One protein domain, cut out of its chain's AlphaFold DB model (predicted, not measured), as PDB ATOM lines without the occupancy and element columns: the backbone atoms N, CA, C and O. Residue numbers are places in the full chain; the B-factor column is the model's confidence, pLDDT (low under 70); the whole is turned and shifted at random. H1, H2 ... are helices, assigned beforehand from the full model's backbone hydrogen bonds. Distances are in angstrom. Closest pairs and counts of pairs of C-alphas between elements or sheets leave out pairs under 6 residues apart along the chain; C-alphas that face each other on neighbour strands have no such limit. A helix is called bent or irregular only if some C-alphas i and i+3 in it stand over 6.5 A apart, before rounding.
ATOM      1  N   THR A  55      19.133  40.878 -11.364       88.31
ATOM      2  CA  THR A  55      17.846  40.218 -11.617       88.31
ATOM      3  C   THR A  55      17.875  38.776 -11.092       88.31
ATOM      4  O   THR A  55      18.937  38.246 -10.762       88.31
ATOM      5  N   VAL A  56      16.705  38.142 -10.946       90.88
ATOM      6  CA  VAL A  56      16.621  36.769 -10.408       90.88
ATOM      7  C   VAL A  56      17.369  35.818 -11.339       90.88
ATOM      8  O   VAL A  56      18.259  35.101 -10.898       90.88
ATOM      9  N   GLN A  57      17.081  35.917 -12.638       89.75
ATOM     10  CA  GLN A  57      17.744  35.158 -13.695       89.75
ATOM     11  C   GLN A  57      19.267  35.324 -13.651       89.75
ATOM     12  O   GLN A  57      19.999  34.344 -13.584       89.75
ATOM     13  N   CYS A  58      19.744  36.569 -13.587       87.50
ATOM     14  CA  CYS A  58      21.164  36.897 -13.489       87.50
ATOM     15  C   CYS A  58      21.867  36.191 -12.328       87.50
ATOM     16  O   CYS A  58      22.954  35.631 -12.468       87.50
ATOM     17  N   CYS A  59      21.240  36.250 -11.156       91.44
ATOM     18  CA  CYS A  59      21.812  35.700  -9.945       91.44
ATOM     19  C   CYS A  59      21.738  34.169  -9.911       91.44
ATOM     20  O   CYS A  59      22.692  33.554  -9.442       91.44
ATOM     21  N   GLN A  60      20.688  33.548 -10.459       93.44
ATOM     22  CA  GLN A  60      20.623  32.091 -10.594       93.44
ATOM     23  C   GLN A  60      21.692  31.559 -11.550       93.44
ATOM     24  O   GLN A  60      22.507  30.739 -11.133       93.44
ATOM     25  N   LEU A  61      21.782  32.123 -12.761       91.94
ATOM     26  CA  LEU A  61      22.817  31.763 -13.737       91.94
ATOM     27  C   LEU A  61      24.224  31.934 -13.162       91.94
ATOM     28  O   LEU A  61      25.121  31.131 -13.416       91.94
ATOM     29  N   TYR A  62      24.431  32.973 -12.348       92.56
ATOM     30  CA  TYR A  62      25.706  33.137 -11.673       92.56
ATOM     31  C   TYR A  62      25.991  32.023 -10.658       92.56
ATOM     32  O   TYR A  62      27.093  31.473 -10.669       92.56
ATOM     33  N   VAL A  63      25.043  31.706  -9.774       95.06
ATOM     34  CA  VAL A  63      25.231  30.642  -8.776       95.06
ATOM     35  C   VAL A  63      25.524  29.312  -9.473       95.06
ATOM     36  O   VAL A  63      26.495  28.648  -9.113       95.06
ATOM     37  N   GLU A  64      24.776  28.981 -10.526       94.81
ATOM     38  CA  GLU A  64      25.026  27.800 -11.362       94.81
ATOM     39  C   GLU A  64      26.447  27.798 -11.928       94.81
ATOM     40  O   GLU A  64      27.178  26.816 -11.781       94.81
ATOM     41  N   LYS A  65      26.884  28.916 -12.519       93.06
ATOM     42  CA  LYS A  65      28.240  29.053 -13.061       93.06
ATOM     43  C   LYS A  65      29.307  28.799 -11.995       93.06
ATOM     44  O   LYS A  65      30.282  28.114 -12.278       93.06
ATOM     45  N   VAL A  66      29.154  29.334 -10.783       94.88
ATOM     46  CA  VAL A  66      30.149  29.134  -9.709       94.88
ATOM     47  C   VAL A  66      30.201  27.687  -9.255       94.88
ATOM     48  O   VAL A  66      31.290  27.170  -9.040       94.88
ATOM     49  N   ILE A  67      29.055  27.029  -9.113       96.56
ATOM     50  CA  ILE A  67      29.013  25.623  -8.701       96.56
ATOM     51  C   ILE A  67      29.711  24.739  -9.748       96.56
ATOM     52  O   ILE A  67      30.500  23.855  -9.398       96.56
ATOM     53  N   ASN A  68      29.466  25.021 -11.030       95.12
ATOM     54  CA  ASN A  68      29.983  24.235 -12.149       95.12
ATOM     55  C   ASN A  68      31.446  24.543 -12.509       95.12
ATOM     56  O   ASN A  68      32.186  23.645 -12.913       95.12
ATOM     57  N   GLU A  69      31.887  25.795 -12.377       93.81
ATOM     58  CA  GLU A  69      33.204  26.250 -12.851       93.81
ATOM     59  C   GLU A  69      34.156  26.678 -11.727       93.81
ATOM     60  O   GLU A  69      35.362  26.774 -11.955       93.81
ATOM     61  N   GLY A  70      33.649  26.903 -10.516       94.19
ATOM     62  CA  GLY A  70      34.392  27.506  -9.415       94.19
ATOM     63  C   GLY A  70      34.490  29.033  -9.524       94.19
ATOM     64  O   GLY A  70      33.980  29.671 -10.453       94.19
ATOM     65  N   SER A  71      35.125  29.657  -8.531       93.00
ATOM     66  CA  SER A  71      35.383  31.099  -8.520       93.00
ATOM     67  C   SER A  71      36.516  31.484  -7.569       93.00
ATOM     68  O   SER A  71      36.535  31.062  -6.419       93.00
ATOM     69  N   ASP A  72      37.406  32.364  -8.016       91.88
ATOM     70  CA  ASP A  72      38.554  32.898  -7.265       91.88
ATOM     71  C   ASP A  72      38.515  34.433  -7.104       91.88
ATOM     72  O   ASP A  72      39.359  35.037  -6.447       91.88
ATOM     73  N   VAL A  73      37.492  35.094  -7.650       87.81
ATOM     74  CA  VAL A  73      37.454  36.561  -7.790       87.81
ATOM     75  C   VAL A  73      37.048  37.317  -6.519       87.81
ATOM     76  O   VAL A  73      37.040  38.546  -6.512       87.81
ATOM     77  N   LEU A  74      36.634  36.620  -5.454       90.31
ATOM     78  CA  LEU A  74      36.051  37.271  -4.270       90.31
ATOM     79  C   LEU A  74      37.088  37.817  -3.282       90.31
ATOM     80  O   LEU A  74      36.712  38.653  -2.448       90.31
ATOM     81  N   GLY A  75      38.336  37.333  -3.352       90.31
ATOM     82  CA  GLY A  75      39.419  37.704  -2.435       90.31
ATOM     83  C   GLY A  75      39.042  37.513  -0.963       90.31
ATOM     84  O   GLY A  75      39.258  38.410  -0.153       90.31
ATOM     85  N   MET A  76      38.363  36.409  -0.637       90.75
ATOM     86  CA  MET A  76      37.898  36.116   0.725       90.75
ATOM     87  C   MET A  76      38.907  35.244   1.482       90.75
ATOM     88  O   MET A  76      39.654  34.514   0.833       90.75
ATOM     89  N   PRO A  77      38.930  35.276   2.832       93.88
ATOM     90  CA  PRO A  77      39.897  34.507   3.623       93.88
ATOM     91  C   PRO A  77      39.861  32.993   3.377       93.88
ATOM     92  O   PRO A  77      40.901  32.350   3.450       93.88
ATOM     93  N   ALA A  78      38.694  32.429   3.037       91.56
ATOM     94  CA  ALA A  78      38.567  31.017   2.661       91.56
ATOM     95  C   ALA A  78      39.251  30.659   1.327       91.56
ATOM     96  O   ALA A  78      39.375  29.483   0.996       91.56
ATOM     97  N   GLY A  79      39.679  31.656   0.551       92.50
ATOM     98  CA  GLY A  79      40.255  31.472  -0.772       92.50
ATOM     99  C   GLY A  79      39.199  31.262  -1.857       92.50
ATOM    100  O   GLY A  79      38.116  31.855  -1.833       92.50
ATOM    101  N   SER A  80      39.565  30.458  -2.851       94.12
ATOM    102  CA  SER A  80      38.746  30.166  -4.026       94.12
ATOM    103  C   SER A  80      37.705  29.087  -3.731       94.12
ATOM    104  O   SER A  80      37.975  28.117  -3.028       94.12
ATOM    105  N   MET A  81      36.530  29.207  -4.340       94.88
ATOM    106  CA  MET A  81      35.542  28.135  -4.384       94.88
ATOM    107  C   MET A  81      35.886  27.186  -5.536       94.88
ATOM    108  O   MET A  81      35.904  27.602  -6.696       94.88
ATOM    109  N   ALA A  82      36.168  25.920  -5.222       94.88
ATOM    110  CA  ALA A  82      36.388  24.884  -6.228       94.88
ATOM    111  C   ALA A  82      35.090  24.544  -6.991       94.88
ATOM    112  O   ALA A  82      33.988  24.896  -6.572       94.88
ATOM    113  N   LYS A  83      35.221  23.850  -8.122       94.62
ATOM    114  CA  LYS A  83      34.081  23.295  -8.865       94.62
ATOM    115  C   LYS A  83      33.720  21.892  -8.376       94.62
ATOM    116  O   LYS A  83      34.552  21.221  -7.771       94.62
ATOM    117  N   GLY A  84      32.528  21.417  -8.739       89.50
ATOM    118  CA  GLY A  84      32.146  20.008  -8.568       89.50
ATOM    119  C   GLY A  84      31.482  19.673  -7.232       89.50
ATOM    120  O   GLY A  84      31.419  18.506  -6.865       89.50
ATOM    121  N   TYR A  85      30.959  20.673  -6.517       92.94
ATOM    122  CA  TYR A  85      30.147  20.462  -5.310       92.94
ATOM    123  C   TYR A  85      28.731  19.937  -5.605       92.94
ATOM    124  O   TYR A  85      28.024  19.525  -4.689       92.94
ATOM    125  N   ALA A  86      28.291  19.982  -6.863       96.56
ATOM    126  CA  ALA A  86      27.022  19.430  -7.318       96.56
ATOM    127  C   ALA A  86      27.092  19.114  -8.819       96.56
ATOM    128  O   ALA A  86      27.997  19.581  -9.516       96.56
ATOM    129  N   THR A  87      26.128  18.336  -9.312       97.38
ATOM    130  CA  THR A  87      25.916  18.147 -10.753       97.38
ATOM    131  C   THR A  87      25.352  19.428 -11.388       97.38
ATOM    132  O   THR A  87      24.779  20.255 -10.670       97.38
ATOM    133  N   PRO A  88      25.463  19.622 -12.715       96.00
ATOM    134  CA  PRO A  88      24.840  20.762 -13.393       96.00
ATOM    135  C   PRO A  88      23.324  20.854 -13.169       96.00
ATOM    136  O   PRO A  88      22.775  21.950 -13.042       96.00
ATOM    137  N   GLU A  89      22.645  19.715 -13.085       96.56
ATOM    138  CA  GLU A  89      21.214  19.619 -12.806       96.56
ATOM    139  C   GLU A  89      20.894  20.067 -11.376       96.56
ATOM    140  O   GLU A  89      19.989  20.880 -11.167       96.56
ATOM    141  N   ASP A  90      21.664  19.605 -10.392       97.81
ATOM    142  CA  ASP A  90      21.468  19.989  -8.992       97.81
ATOM    143  C   ASP A  90      21.881  21.444  -8.737       97.81
ATOM    144  O   ASP A  90      21.278  22.123  -7.903       97.81
ATOM    145  N   ALA A  91      22.839  21.972  -9.504       97.88
ATOM    146  CA  ALA A  91      23.241  23.374  -9.448       97.88
ATOM    147  C   ALA A  91      22.067  24.319  -9.752       97.88
ATOM    148  O   ALA A  91      21.908  25.322  -9.054       97.88
ATOM    149  N   LYS A  92      21.200  23.980 -10.718       97.44
ATOM    150  CA  LYS A  92      19.975  24.748 -11.023       97.44
ATOM    151  C   LYS A  92      19.028  24.791  -9.827       97.44
ATOM    152  O   LYS A  92      18.461  25.839  -9.503       97.44
ATOM    153  N   LYS A  93      18.883  23.657  -9.136       98.50
ATOM    154  CA  LYS A  93      18.020  23.541  -7.956       98.50
ATOM    155  C   LYS A  93      18.581  24.329  -6.778       98.50
ATOM    156  O   LYS A  93      17.861  25.111  -6.157       98.50
ATOM    157  N   ILE A  94      19.883  24.201  -6.522       98.50
ATOM    158  CA  ILE A  94      20.594  24.993  -5.512       98.50
ATOM    159  C   ILE A  94      20.451  26.488  -5.816       98.50
ATOM    160  O   ILE A  94      20.111  27.264  -4.925       98.50
ATOM    161  N   ALA A  95      20.645  26.908  -7.067       97.62
ATOM    162  CA  ALA A  95      20.500  28.303  -7.469       97.62
ATOM    163  C   ALA A  95      19.083  28.840  -7.220       97.62
ATOM    164  O   ALA A  95      18.933  29.964  -6.737       97.62
ATOM    165  N   ALA A  96      18.048  28.033  -7.481       98.25
ATOM    166  CA  ALA A  96      16.671  28.382  -7.143       98.25
ATOM    167  C   ALA A  96      16.481  28.570  -5.628       98.25
ATOM    168  O   ALA A  96      15.921  29.584  -5.205       98.25
ATOM    169  N   TYR A  97      17.004  27.656  -4.805       98.50
ATOM    170  CA  TYR A  97      16.953  27.786  -3.347       98.50
ATOM    171  C   TYR A  97      17.700  29.030  -2.843       98.50
ATOM    172  O   TYR A  97      17.157  29.783  -2.035       98.50
ATOM    173  N   VAL A  98      18.890  29.328  -3.373       97.94
ATOM    174  CA  VAL A  98      19.676  30.509  -2.977       97.94
ATOM    175  C   VAL A  98      18.900  31.815  -3.192       97.94
ATOM    176  O   VAL A  98      19.038  32.744  -2.399       97.94
ATOM    177  N   MET A  99      18.024  31.903  -4.198       97.31
ATOM    178  CA  MET A  99      17.194  33.105  -4.378       97.31
ATOM    179  C   MET A  99      16.241  33.324  -3.201       97.31
ATOM    180  O   MET A  99      16.045  34.466  -2.769       97.31
ATOM    181  N   THR A 100      15.715  32.241  -2.630       97.62
ATOM    182  CA  THR A 100      14.789  32.302  -1.492       97.62
ATOM    183  C   THR A 100      15.451  32.855  -0.229       97.62
ATOM    184  O   THR A 100      14.789  33.554   0.534       97.62
ATOM    185  N   LEU A 101      16.769  32.670  -0.066       97.44
ATOM    186  CA  LEU A 101      17.551  33.206   1.059       97.44
ATOM    187  C   LEU A 101      17.536  34.739   1.128       97.44
ATOM    188  O   LEU A 101      17.726  35.322   2.191       97.44
ATOM    189  N   SER A 102      17.294  35.397  -0.007       95.44
ATOM    190  CA  SER A 102      17.138  36.855  -0.108       95.44
ATOM    191  C   SER A 102      15.670  37.303  -0.203       95.44
ATOM    192  O   SER A 102      15.383  38.459  -0.533       95.44
ATOM    193  N   GLY A 103      14.727  36.388   0.050       95.62
ATOM    194  CA  GLY A 103      13.284  36.614  -0.055       95.62
ATOM    195  C   GLY A 103      12.781  36.748  -1.495       95.62
ATOM    196  O   GLY A 103      11.731  37.348  -1.727       95.62
ATOM    197  N   ARG A 104      13.534  36.253  -2.484       95.00
ATOM    198  CA  ARG A 104      13.190  36.374  -3.906       95.00
ATOM    199  C   ARG A 104      12.568  35.083  -4.419       95.00
ATOM    200  O   ARG A 104      13.014  33.991  -4.079       95.00
ATOM    201  N   LYS A 105      11.572  35.218  -5.295       96.69
ATOM    202  CA  LYS A 105      10.987  34.085  -6.017       96.69
ATOM    203  C   LYS A 105      11.942  33.650  -7.141       96.69
ATOM    204  O   LYS A 105      12.273  34.508  -7.963       96.69
ATOM    205  N   PRO A 106      12.391  32.383  -7.188       96.50
ATOM    206  CA  PRO A 106      13.223  31.885  -8.282       96.50
ATOM    207  C   PRO A 106      12.408  31.675  -9.563       96.50
ATOM    208  O   PRO A 106      11.177  31.650  -9.532       96.50
ATOM    209  N   MET A 107      13.108  31.479 -10.681       91.06
ATOM    210  CA  MET A 107      12.519  31.131 -11.982       91.06
ATOM    211  C   MET A 107      11.751  29.805 -11.945       91.06
ATOM    212  O   MET A 107      10.700  29.702 -12.567       91.06
ATOM    213  N   HIS A 108      12.253  28.844 -11.163       94.94
ATOM    214  CA  HIS A 108      11.700  27.499 -10.987       94.94
ATOM    215  C   HIS A 108      11.374  27.245  -9.507       94.94
ATOM    216  O   HIS A 108      12.206  26.697  -8.777       94.94
ATOM    217  N   PRO A 109      10.212  27.708  -9.005       97.44
ATOM    218  CA  PRO A 109       9.803  27.492  -7.615       97.44
ATOM    219  C   PRO A 109       9.711  26.015  -7.211       97.44
ATOM    220  O   PRO A 109       9.941  25.684  -6.051       97.44
ATOM    221  N   GLU A 110       9.421  25.127  -8.157       98.12
ATOM    222  CA  GLU A 110       9.373  23.676  -7.974       98.12
ATOM    223  C   GLU A 110      10.707  23.086  -7.490       98.12
ATOM    224  O   GLU A 110      10.718  22.079  -6.789       98.12
ATOM    225  N   TYR A 111      11.836  23.745  -7.772       98.31
ATOM    226  CA  TYR A 111      13.158  23.269  -7.361       98.31
ATOM    227  C   TYR A 111      13.547  23.625  -5.927       98.31
ATOM    228  O   TYR A 111      14.584  23.165  -5.450       98.31
ATOM    229  N   ILE A 112      12.760  24.444  -5.223       98.19
ATOM    230  CA  ILE A 112      13.149  24.982  -3.910       98.19
ATOM    231  C   ILE A 112      13.385  23.864  -2.889       98.19
ATOM    232  O   ILE A 112      14.359  23.924  -2.141       98.19
ATOM    233  N   GLN A 113      12.516  22.849  -2.851       98.31
ATOM    234  CA  GLN A 113      12.604  21.785  -1.850       98.31
ATOM    235  C   GLN A 113      13.869  20.939  -2.030       98.31
ATOM    236  O   GLN A 113      14.627  20.757  -1.081       98.31
ATOM    237  N   GLU A 114      14.127  20.465  -3.248       98.38
ATOM    238  CA  GLU A 114      15.344  19.710  -3.559       98.38
ATOM    239  C   GLU A 114      16.596  20.583  -3.432       98.38
ATOM    240  O   GLU A 114      17.591  20.169  -2.841       98.38
ATOM    241  N   GLY A 115      16.534  21.826  -3.913       98.38
ATOM    242  CA  GLY A 115      17.620  22.794  -3.804       98.38
ATOM    243  C   GLY A 115      18.041  23.052  -2.361       98.38
ATOM    244  O   GLY A 115      19.235  23.144  -2.087       98.38
ATOM    245  N   ASN A 116      17.082  23.101  -1.433       98.44
ATOM    246  CA  ASN A 116      17.349  23.209  -0.001       98.44
ATOM    247  C   ASN A 116      18.126  21.990   0.526       98.44
ATOM    248  O   ASN A 116      19.109  22.148   1.249       98.44
ATOM    249  N   LEU A 117      17.724  20.773   0.144       98.19
ATOM    250  CA  LEU A 117      18.408  19.542   0.564       98.19
ATOM    251  C   LEU A 117      19.861  19.520   0.074       98.19
ATOM    252  O   LEU A 117      20.777  19.344   0.880       98.19
ATOM    253  N   TYR A 118      20.080  19.781  -1.217       98.25
ATOM    254  CA  TYR A 118      21.426  19.840  -1.790       98.25
ATOM    255  C   TYR A 118      22.265  20.966  -1.185       98.25
ATOM    256  O   TYR A 118      23.445  20.768  -0.899       98.25
ATOM    257  N   PHE A 119      21.669  22.135  -0.936       98.56
ATOM    258  CA  PHE A 119      22.379  23.246  -0.315       98.56
ATOM    259  C   PHE A 119      22.856  22.893   1.097       98.56
ATOM    260  O   PHE A 119      24.022  23.117   1.407       98.56
ATOM    261  N   ASN A 120      22.006  22.314   1.949       97.69
ATOM    262  CA  ASN A 120      22.423  21.940   3.306       97.69
ATOM    263  C   ASN A 120      23.494  20.840   3.296       97.69
ATOM    264  O   ASN A 120      24.426  20.907   4.094       97.69
ATOM    265  N   GLY A 121      23.391  19.867   2.386       97.12
ATOM    266  CA  GLY A 121      24.371  18.783   2.269       97.12
ATOM    267  C   GLY A 121      25.730  19.231   1.724       97.12
ATOM    268  O   GLY A 121      26.763  18.805   2.233       97.12
ATOM    269  N   ASN A 122      25.737  20.116   0.722       97.31
ATOM    270  CA  ASN A 122      26.944  20.408  -0.061       97.31
ATOM    271  C   ASN A 122      27.519  21.810   0.192       97.31
ATOM    272  O   ASN A 122      28.707  22.038  -0.025       97.31
ATOM    273  N   CYS A 123      26.692  22.771   0.610       97.75
ATOM    274  CA  CYS A 123      27.052  24.194   0.668       97.75
ATOM    275  C   CYS A 123      26.992  24.769   2.091       97.75
ATOM    276  O   CYS A 123      27.770  25.669   2.425       97.75
ATOM    277  N   GLY A 124      26.097  24.247   2.934       96.75
ATOM    278  CA  GLY A 124      25.812  24.748   4.278       96.75
ATOM    279  C   GLY A 124      27.020  24.732   5.216       96.75
ATOM    280  O   GLY A 124      27.166  25.634   6.036       96.75
ATOM    281  N   GLY A 125      27.952  23.790   5.037       95.56
ATOM    282  CA  GLY A 125      29.187  23.733   5.829       95.56
ATOM    283  C   GLY A 125      30.078  24.975   5.693       95.56
ATOM    284  O   GLY A 125      30.713  25.381   6.662       95.56
ATOM    285  N   CYS A 126      30.087  25.620   4.520       96.12
ATOM    286  CA  CYS A 126      30.905  26.808   4.251       96.12
ATOM    287  C   CYS A 126      30.075  28.100   4.247       96.12
ATOM    288  O   CYS A 126      30.499  29.128   4.774       96.12
ATOM    289  N   HIS A 127      28.877  28.060   3.663       96.94
ATOM    290  CA  HIS A 127      27.998  29.228   3.551       96.94
ATOM    291  C   HIS A 127      27.050  29.397   4.745       96.94
ATOM    292  O   HIS A 127      26.346  30.403   4.809       96.94
ATOM    293  N   GLY A 128      27.038  28.456   5.693       96.94
ATOM    294  CA  GLY A 128      26.011  28.354   6.727       96.94
ATOM    295  C   GLY A 128      24.700  27.813   6.155       96.94
ATOM    296  O   GLY A 128      24.351  28.094   5.009       96.94
ATOM    297  N   ASN A 129      23.932  27.071   6.953       95.56
ATOM    298  CA  ASN A 129      22.614  26.570   6.530       95.56
ATOM    299  C   ASN A 129      21.619  27.712   6.242       95.56
ATOM    300  O   ASN A 129      20.691  27.546   5.456       95.56
ATOM    301  N   ASP A 130      21.842  28.889   6.838       95.50
ATOM    302  CA  ASP A 130      21.093  30.119   6.567       95.50
ATOM    303  C   ASP A 130      21.700  30.981   5.440       95.50
ATOM    304  O   ASP A 130      21.179  32.051   5.124       95.50
ATOM    305  N   GLY A 131      22.809  30.538   4.840       97.38
ATOM    306  CA  GLY A 131      23.483  31.200   3.728       97.38
ATOM    307  C   GLY A 131      24.157  32.530   4.061       97.38
ATOM    308  O   GLY A 131      24.552  33.244   3.136       97.38
ATOM    309  N   LYS A 132      24.303  32.911   5.335       96.81
ATOM    310  CA  LYS A 132      24.929  34.195   5.707       96.81
ATOM    311  C   LYS A 132      26.452  34.202   5.580       96.81
ATOM    312  O   LYS A 132      27.064  35.272   5.642       96.81
ATOM    313  N   GLY A 133      27.058  33.042   5.360       94.62
ATOM    314  CA  GLY A 133      28.497  32.837   5.439       94.62
ATOM    315  C   GLY A 133      28.991  32.795   6.886       94.62
ATOM    316  O   GLY A 133      28.264  33.071   7.839       94.62
ATOM    317  N   LEU A 134      30.270  32.461   7.053       93.75
ATOM    318  CA  LEU A 134      30.897  32.301   8.365       93.75
ATOM    319  C   LEU A 134      31.766  33.517   8.695       93.75
ATOM    320  O   LEU A 134      32.927  33.569   8.301       93.75
ATOM    321  N   GLY A 135      31.201  34.526   9.366       87.81
ATOM    322  CA  GLY A 135      31.969  35.662   9.908       87.81
ATOM    323  C   GLY A 135      32.761  36.480   8.874       87.81
ATOM    324  O   GLY A 135      33.780  37.069   9.211       87.81
ATOM    325  N   GLY A 136      32.330  36.493   7.607       89.56
ATOM    326  CA  GLY A 136      33.040  37.163   6.509       89.56
ATOM    327  C   GLY A 136      34.124  36.322   5.820       89.56
ATOM    328  O   GLY A 136      34.664  36.753   4.802       89.56
ATOM    329  N   THR A 137      34.390  35.107   6.309       93.38
ATOM    330  CA  THR A 137      35.296  34.129   5.681       93.38
ATOM    331  C   THR A 137      34.716  33.571   4.379       93.38
ATOM    332  O   THR A 137      35.455  33.342   3.425       93.38
ATOM    333  N   HIS A 138      33.387  33.439   4.317       95.62
ATOM    334  CA  HIS A 138      32.611  33.008   3.150       95.62
ATOM    335  C   HIS A 138      31.561  34.067   2.776       95.62
ATOM    336  O   HIS A 138      31.169  34.868   3.633       95.62
ATOM    337  N   PRO A 139      31.092  34.116   1.516       95.25
ATOM    338  CA  PRO A 139      30.152  35.143   1.089       95.25
ATOM    339  C   PRO A 139      28.755  34.934   1.672       95.25
ATOM    340  O   PRO A 139      28.252  33.814   1.734       95.25
ATOM    341  N   ASN A 140      28.121  36.057   2.014       96.25
ATOM    342  CA  ASN A 140      26.720  36.120   2.398       96.25
ATOM    343  C   ASN A 140      25.824  36.054   1.147       96.25
ATOM    344  O   ASN A 140      25.830  36.970   0.321       96.25
ATOM    345  N   LEU A 141      25.063  34.969   1.027       96.88
ATOM    346  CA  LEU A 141      24.148  34.668  -0.077       96.88
ATOM    347  C   LEU A 141      22.726  35.213   0.141       96.88
ATOM    348  O   LEU A 141      21.912  35.174  -0.774       96.88
ATOM    349  N   THR A 142      22.427  35.762   1.322       96.56
ATOM    350  CA  THR A 142      21.119  36.377   1.644       96.56
ATOM    351  C   THR A 142      20.960  37.787   1.063       96.56
ATOM    352  O   THR A 142      19.877  38.372   1.086       96.56
ATOM    353  N   LEU A 143      22.039  38.363   0.522       94.56
ATOM    354  CA  LEU A 143      22.018  39.693  -0.077       94.56
ATOM    355  C   LEU A 143      21.343  39.662  -1.452       94.56
ATOM    356  O   LEU A 143      21.649  38.817  -2.289       94.56
ATOM    357  N   LYS A 144      20.490  40.658  -1.728       90.75
ATOM    358  CA  LYS A 144      19.859  40.818  -3.052       90.75
ATOM    359  C   LYS A 144      20.878  41.005  -4.177       90.75
ATOM    360  O   LYS A 144      20.606  40.597  -5.298       90.75
ATOM    361  N   GLU A 145      22.019  41.624  -3.874       90.00
ATOM    362  CA  GLU A 145      23.169  41.723  -4.773       90.00
ATOM    363  C   GLU A 145      24.281  40.799  -4.274       90.00
ATOM    364  O   GLU A 145      24.925  41.069  -3.256       90.00
ATOM    365  N   LEU A 146      24.534  39.714  -5.007       92.56
ATOM    366  CA  LEU A 146      25.622  38.793  -4.689       92.56
ATOM    367  C   LEU A 146      26.976  39.464  -4.957       92.56
ATOM    368  O   LEU A 146      27.216  39.996  -6.045       92.56
ATOM    369  N   LYS A 147      27.905  39.379  -3.992       92.31
ATOM    370  CA  LYS A 147      29.238  40.018  -4.071       92.31
ATOM    371  C   LYS A 147      29.966  39.705  -5.384       92.31
ATOM    372  O   LYS A 147      30.573  40.593  -5.977       92.31
ATOM    373  N   GLY A 148      29.880  38.464  -5.856       90.50
ATOM    374  CA  GLY A 148      30.517  38.055  -7.103       90.50
ATOM    375  C   GLY A 148      29.916  38.687  -8.358       90.50
ATOM    376  O   GLY A 148      30.668  39.029  -9.268       90.50
ATOM    377  N   VAL A 149      28.593  38.897  -8.400       89.00
ATOM    378  CA  VAL A 149      27.927  39.600  -9.516       89.00
ATOM    379  C   VAL A 149      28.404  41.044  -9.565       89.00
ATOM    380  O   VAL A 149      28.868  41.502 -10.609       89.00
ATOM    381  N   LYS A 150      28.425  41.712  -8.410       89.12
ATOM    382  CA  LYS A 150      28.954  43.071  -8.275       89.12
ATOM    383  C   LYS A 150      30.400  43.185  -8.764       89.12
ATOM    384  O   LYS A 150      30.739  44.142  -9.456       89.12
ATOM    385  N   ILE A 151      31.258  42.226  -8.410       89.69
ATOM    386  CA  ILE A 151      32.663  42.213  -8.845       89.69
ATOM    387  C   ILE A 151      32.763  42.045 -10.362       89.69
ATOM    388  O   ILE A 151      33.464  42.829 -10.997       89.69
ATOM    389  N   ARG A 152      32.023  41.110 -10.971       85.88
ATOM    390  CA  ARG A 152      32.053  40.933 -12.433       85.88
ATOM    391  C   ARG A 152      31.543  42.149 -13.195       85.88
ATOM    392  O   ARG A 152      32.207  42.560 -14.143       85.88
ATOM    393  N   LYS A 153      30.452  42.779 -12.745       85.19
ATOM    394  CA  LYS A 153      29.971  44.051 -13.319       85.19
ATOM    395  C   LYS A 153      31.070  45.120 -13.293       85.19
ATOM    396  O   LYS A 153      31.332  45.767 -14.301       85.19
ATOM    397  N   LYS A 154      31.779  45.265 -12.165       88.19
ATOM    398  CA  LYS A 154      32.909  46.204 -12.043       88.19
ATOM    399  C   LYS A 154      34.070  45.856 -12.972       88.19
ATOM    400  O   LYS A 154      34.567  46.738 -13.661       88.19
ATOM    401  N   MET A 155      34.484  44.590 -13.016       86.62
ATOM    402  CA  MET A 155      35.552  44.138 -13.916       86.62
ATOM    403  C   MET A 155      35.205  44.431 -15.377       86.62
ATOM    404  O   MET A 155      36.061  44.874 -16.138       86.62
ATOM    405  N   ARG A 156      33.938  44.235 -15.753       84.69
ATOM    406  CA  ARG A 156      33.440  44.530 -17.093       84.69
ATOM    407  C   ARG A 156      33.516  46.019 -17.422       84.69
ATOM    408  O   ARG A 156      34.044  46.377 -18.469       84.69
ATOM    409  N   ILE A 157      33.048  46.872 -16.514       87.38
ATOM    410  CA  ILE A 157      33.142  48.334 -16.637       87.38
ATOM    411  C   ILE A 157      34.597  48.773 -16.835       87.38
ATOM    412  O   ILE A 157      34.883  49.565 -17.730       87.38
ATOM    413  N   GLU A 158      35.531  48.247 -16.039       90.38
ATOM    414  CA  GLU A 158      36.950  48.598 -16.169       90.38
ATOM    415  C   GLU A 158      37.562  48.096 -17.485       90.38
ATOM    416  O   GLU A 158      38.350  48.813 -18.105       90.38
ATOM    417  N   ALA A 159      37.159  46.916 -17.966       87.50
ATOM    418  CA  ALA A 159      37.577  46.417 -19.275       87.50
ATOM    419  C   ALA A 159      37.097  47.329 -20.418       87.50
ATOM    420  O   ALA A 159      37.900  47.690 -21.279       87.50
ATOM    421  N   LEU A 160      35.833  47.766 -20.394       85.88
ATOM    422  CA  LEU A 160      35.290  48.695 -21.395       85.88
ATOM    423  C   LEU A 160      35.975  50.065 -21.337       85.88
ATOM    424  O   LEU A 160      36.368  50.603 -22.370       85.88
ATOM    425  N   LYS A 161      36.207  50.608 -20.136       90.75
ATOM    426  CA  LYS A 161      36.979  51.851 -19.968       90.75
ATOM    427  C   LYS A 161      38.393  51.734 -20.529       90.75
ATOM    428  O   LYS A 161      38.914  52.711 -21.054       90.75
ATOM    429  N   LYS A 162      39.036  50.571 -20.384       90.00
ATOM    430  CA  LYS A 162      40.360  50.326 -20.962       90.00
ATOM    431  C   LYS A 162      40.293  50.332 -22.488       90.00
ATOM    432  O   LYS A 162      41.119  51.000 -23.093       90.00
ATOM    433  N   MET A 163      39.300  49.664 -23.081       87.56
ATOM    434  CA  MET A 163      39.084  49.648 -24.536       87.56
ATOM    435  C   MET A 163      38.897  51.062 -25.102       87.56
ATOM    436  O   MET A 163      39.580  51.418 -26.055       87.56
ATOM    437  N   LEU A 164      38.074  51.892 -24.453       87.62
ATOM    438  CA  LEU A 164      37.842  53.294 -24.840       87.62
ATOM    439  C   LEU A 164      39.089  54.187 -24.764       87.62
ATOM    440  O   LEU A 164      39.123  55.238 -25.387       87.62
ATOM    441  N   LYS A 165      40.099  53.815 -23.969       88.62
ATOM    442  CA  LYS A 165      41.365  54.562 -23.883       88.62
ATOM    443  C   LYS A 165      42.391  54.122 -24.926       88.62
ATOM    444  O   LYS A 165      43.390  54.813 -25.101       88.62
ATOM    445  N   THR A 166      42.211  52.940 -25.515       83.62
ATOM    446  CA  THR A 166      43.184  52.311 -26.423       83.62
ATOM    447  C   THR A 166      42.748  52.299 -27.885       83.62
ATOM    448  O   THR A 166      43.585  51.986 -28.729       83.62
ATOM    449  N   GLY A 167      41.470  52.562 -28.166       65.44
ATOM    450  CA  GLY A 167      40.921  52.748 -29.514       65.44
ATOM    451  C   GLY A 167      40.803  54.223 -29.853       65.44
ATOM    452  O   GLY A 167      41.009  54.547 -31.040       65.44
TER     453      GLY A 167
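Overview. This is residues 55 to 167 of the 167 residues of the protein "Cytochrome c domain-containing protein" of Helicobacteraceae bacterium 4484_230 (UniProt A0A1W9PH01). A compact head of three helices in a row, with H2 packed between H1 and H3 and crossing both, has a long last helix, H5, leading away from it as an arm; residues 156 to 167 stick out. Two long loops, residues 70 to 87 and 128 to 146, fold over the head, with the short H4 just before the second. The printed part has 113 residues with five named helices, H1 to H5 in order along the chain, and no named strand; its class is all helix. The whole is compact, with a radius of gyration of the C-alphas of 14.7 A, but elongated in outline, with spans of 50 by 30 by 24 A, the arm making the length.

Along the chain. After Thr 55, H1 takes residues 56 to 69 and is 19.8 A long, beginning at C-alpha 56 at (16.621, 36.769, -10.408). H2, residues 88 to 100, is 19.4 A long. H3, residues 109 to 122, is 20.0 A long and irregular: C-alphas 110 and 113 are 7.2 A apart. H4 has four residues, 124 to 127, with C-alpha 124 at (25.812, 24.748, 4.278). H5, residues 147 to 166, is the longest helix at 29.1 A and ends at C-alpha 166 at (43.184, 52.311, -26.423).

Arrangement. H1 and H2 touch and form a helical hairpin, at a steep tilt of 43 degrees, opposite ways; their closest C-alphas, of Gln 60 and Ala 95, are 4.9 A apart. H2 also touches H3, about perpendicular at 77 degrees, with the closest C-alphas, of Ile 94 and Gly 115, 4.1 A apart. H1 and H3 are apart. H3 and H4 meet only through their link. H5 is close to H1 but not clearly touching, about perpendicular at 90 degrees; the closest C-alphas, of Tyr 62 and Val 149, are 7.2 A apart. H5 is apart from H2, H3 and H4. Every O i to N i+4 pair is within hydrogen-bond range in H1 and H5, against 7 of 9 in H2 and 8 of 10 in H3. H4 is too short for such a pair, and its one O i to N i+3 pair is not within range.

Size, cuts and confidence. The two C-alphas farthest apart, of Gln 113 and Gly 167, are 50.3 A from each other. Without the residues that stand free, 156 to 167, of which 156 to 166 belong to H5, the body spans 34 by 26 by 23 A. The links H1 to H2, with 18 residues, and H4 to H5, with 19, are long; H2 to H3 is short and H3 to H4 is tight. The printed part has no cut and ends at Gly 167, the chain's last residue. The mean pLDDT of the printed part is 93.5, and residue 167 is the one printed residue under 70.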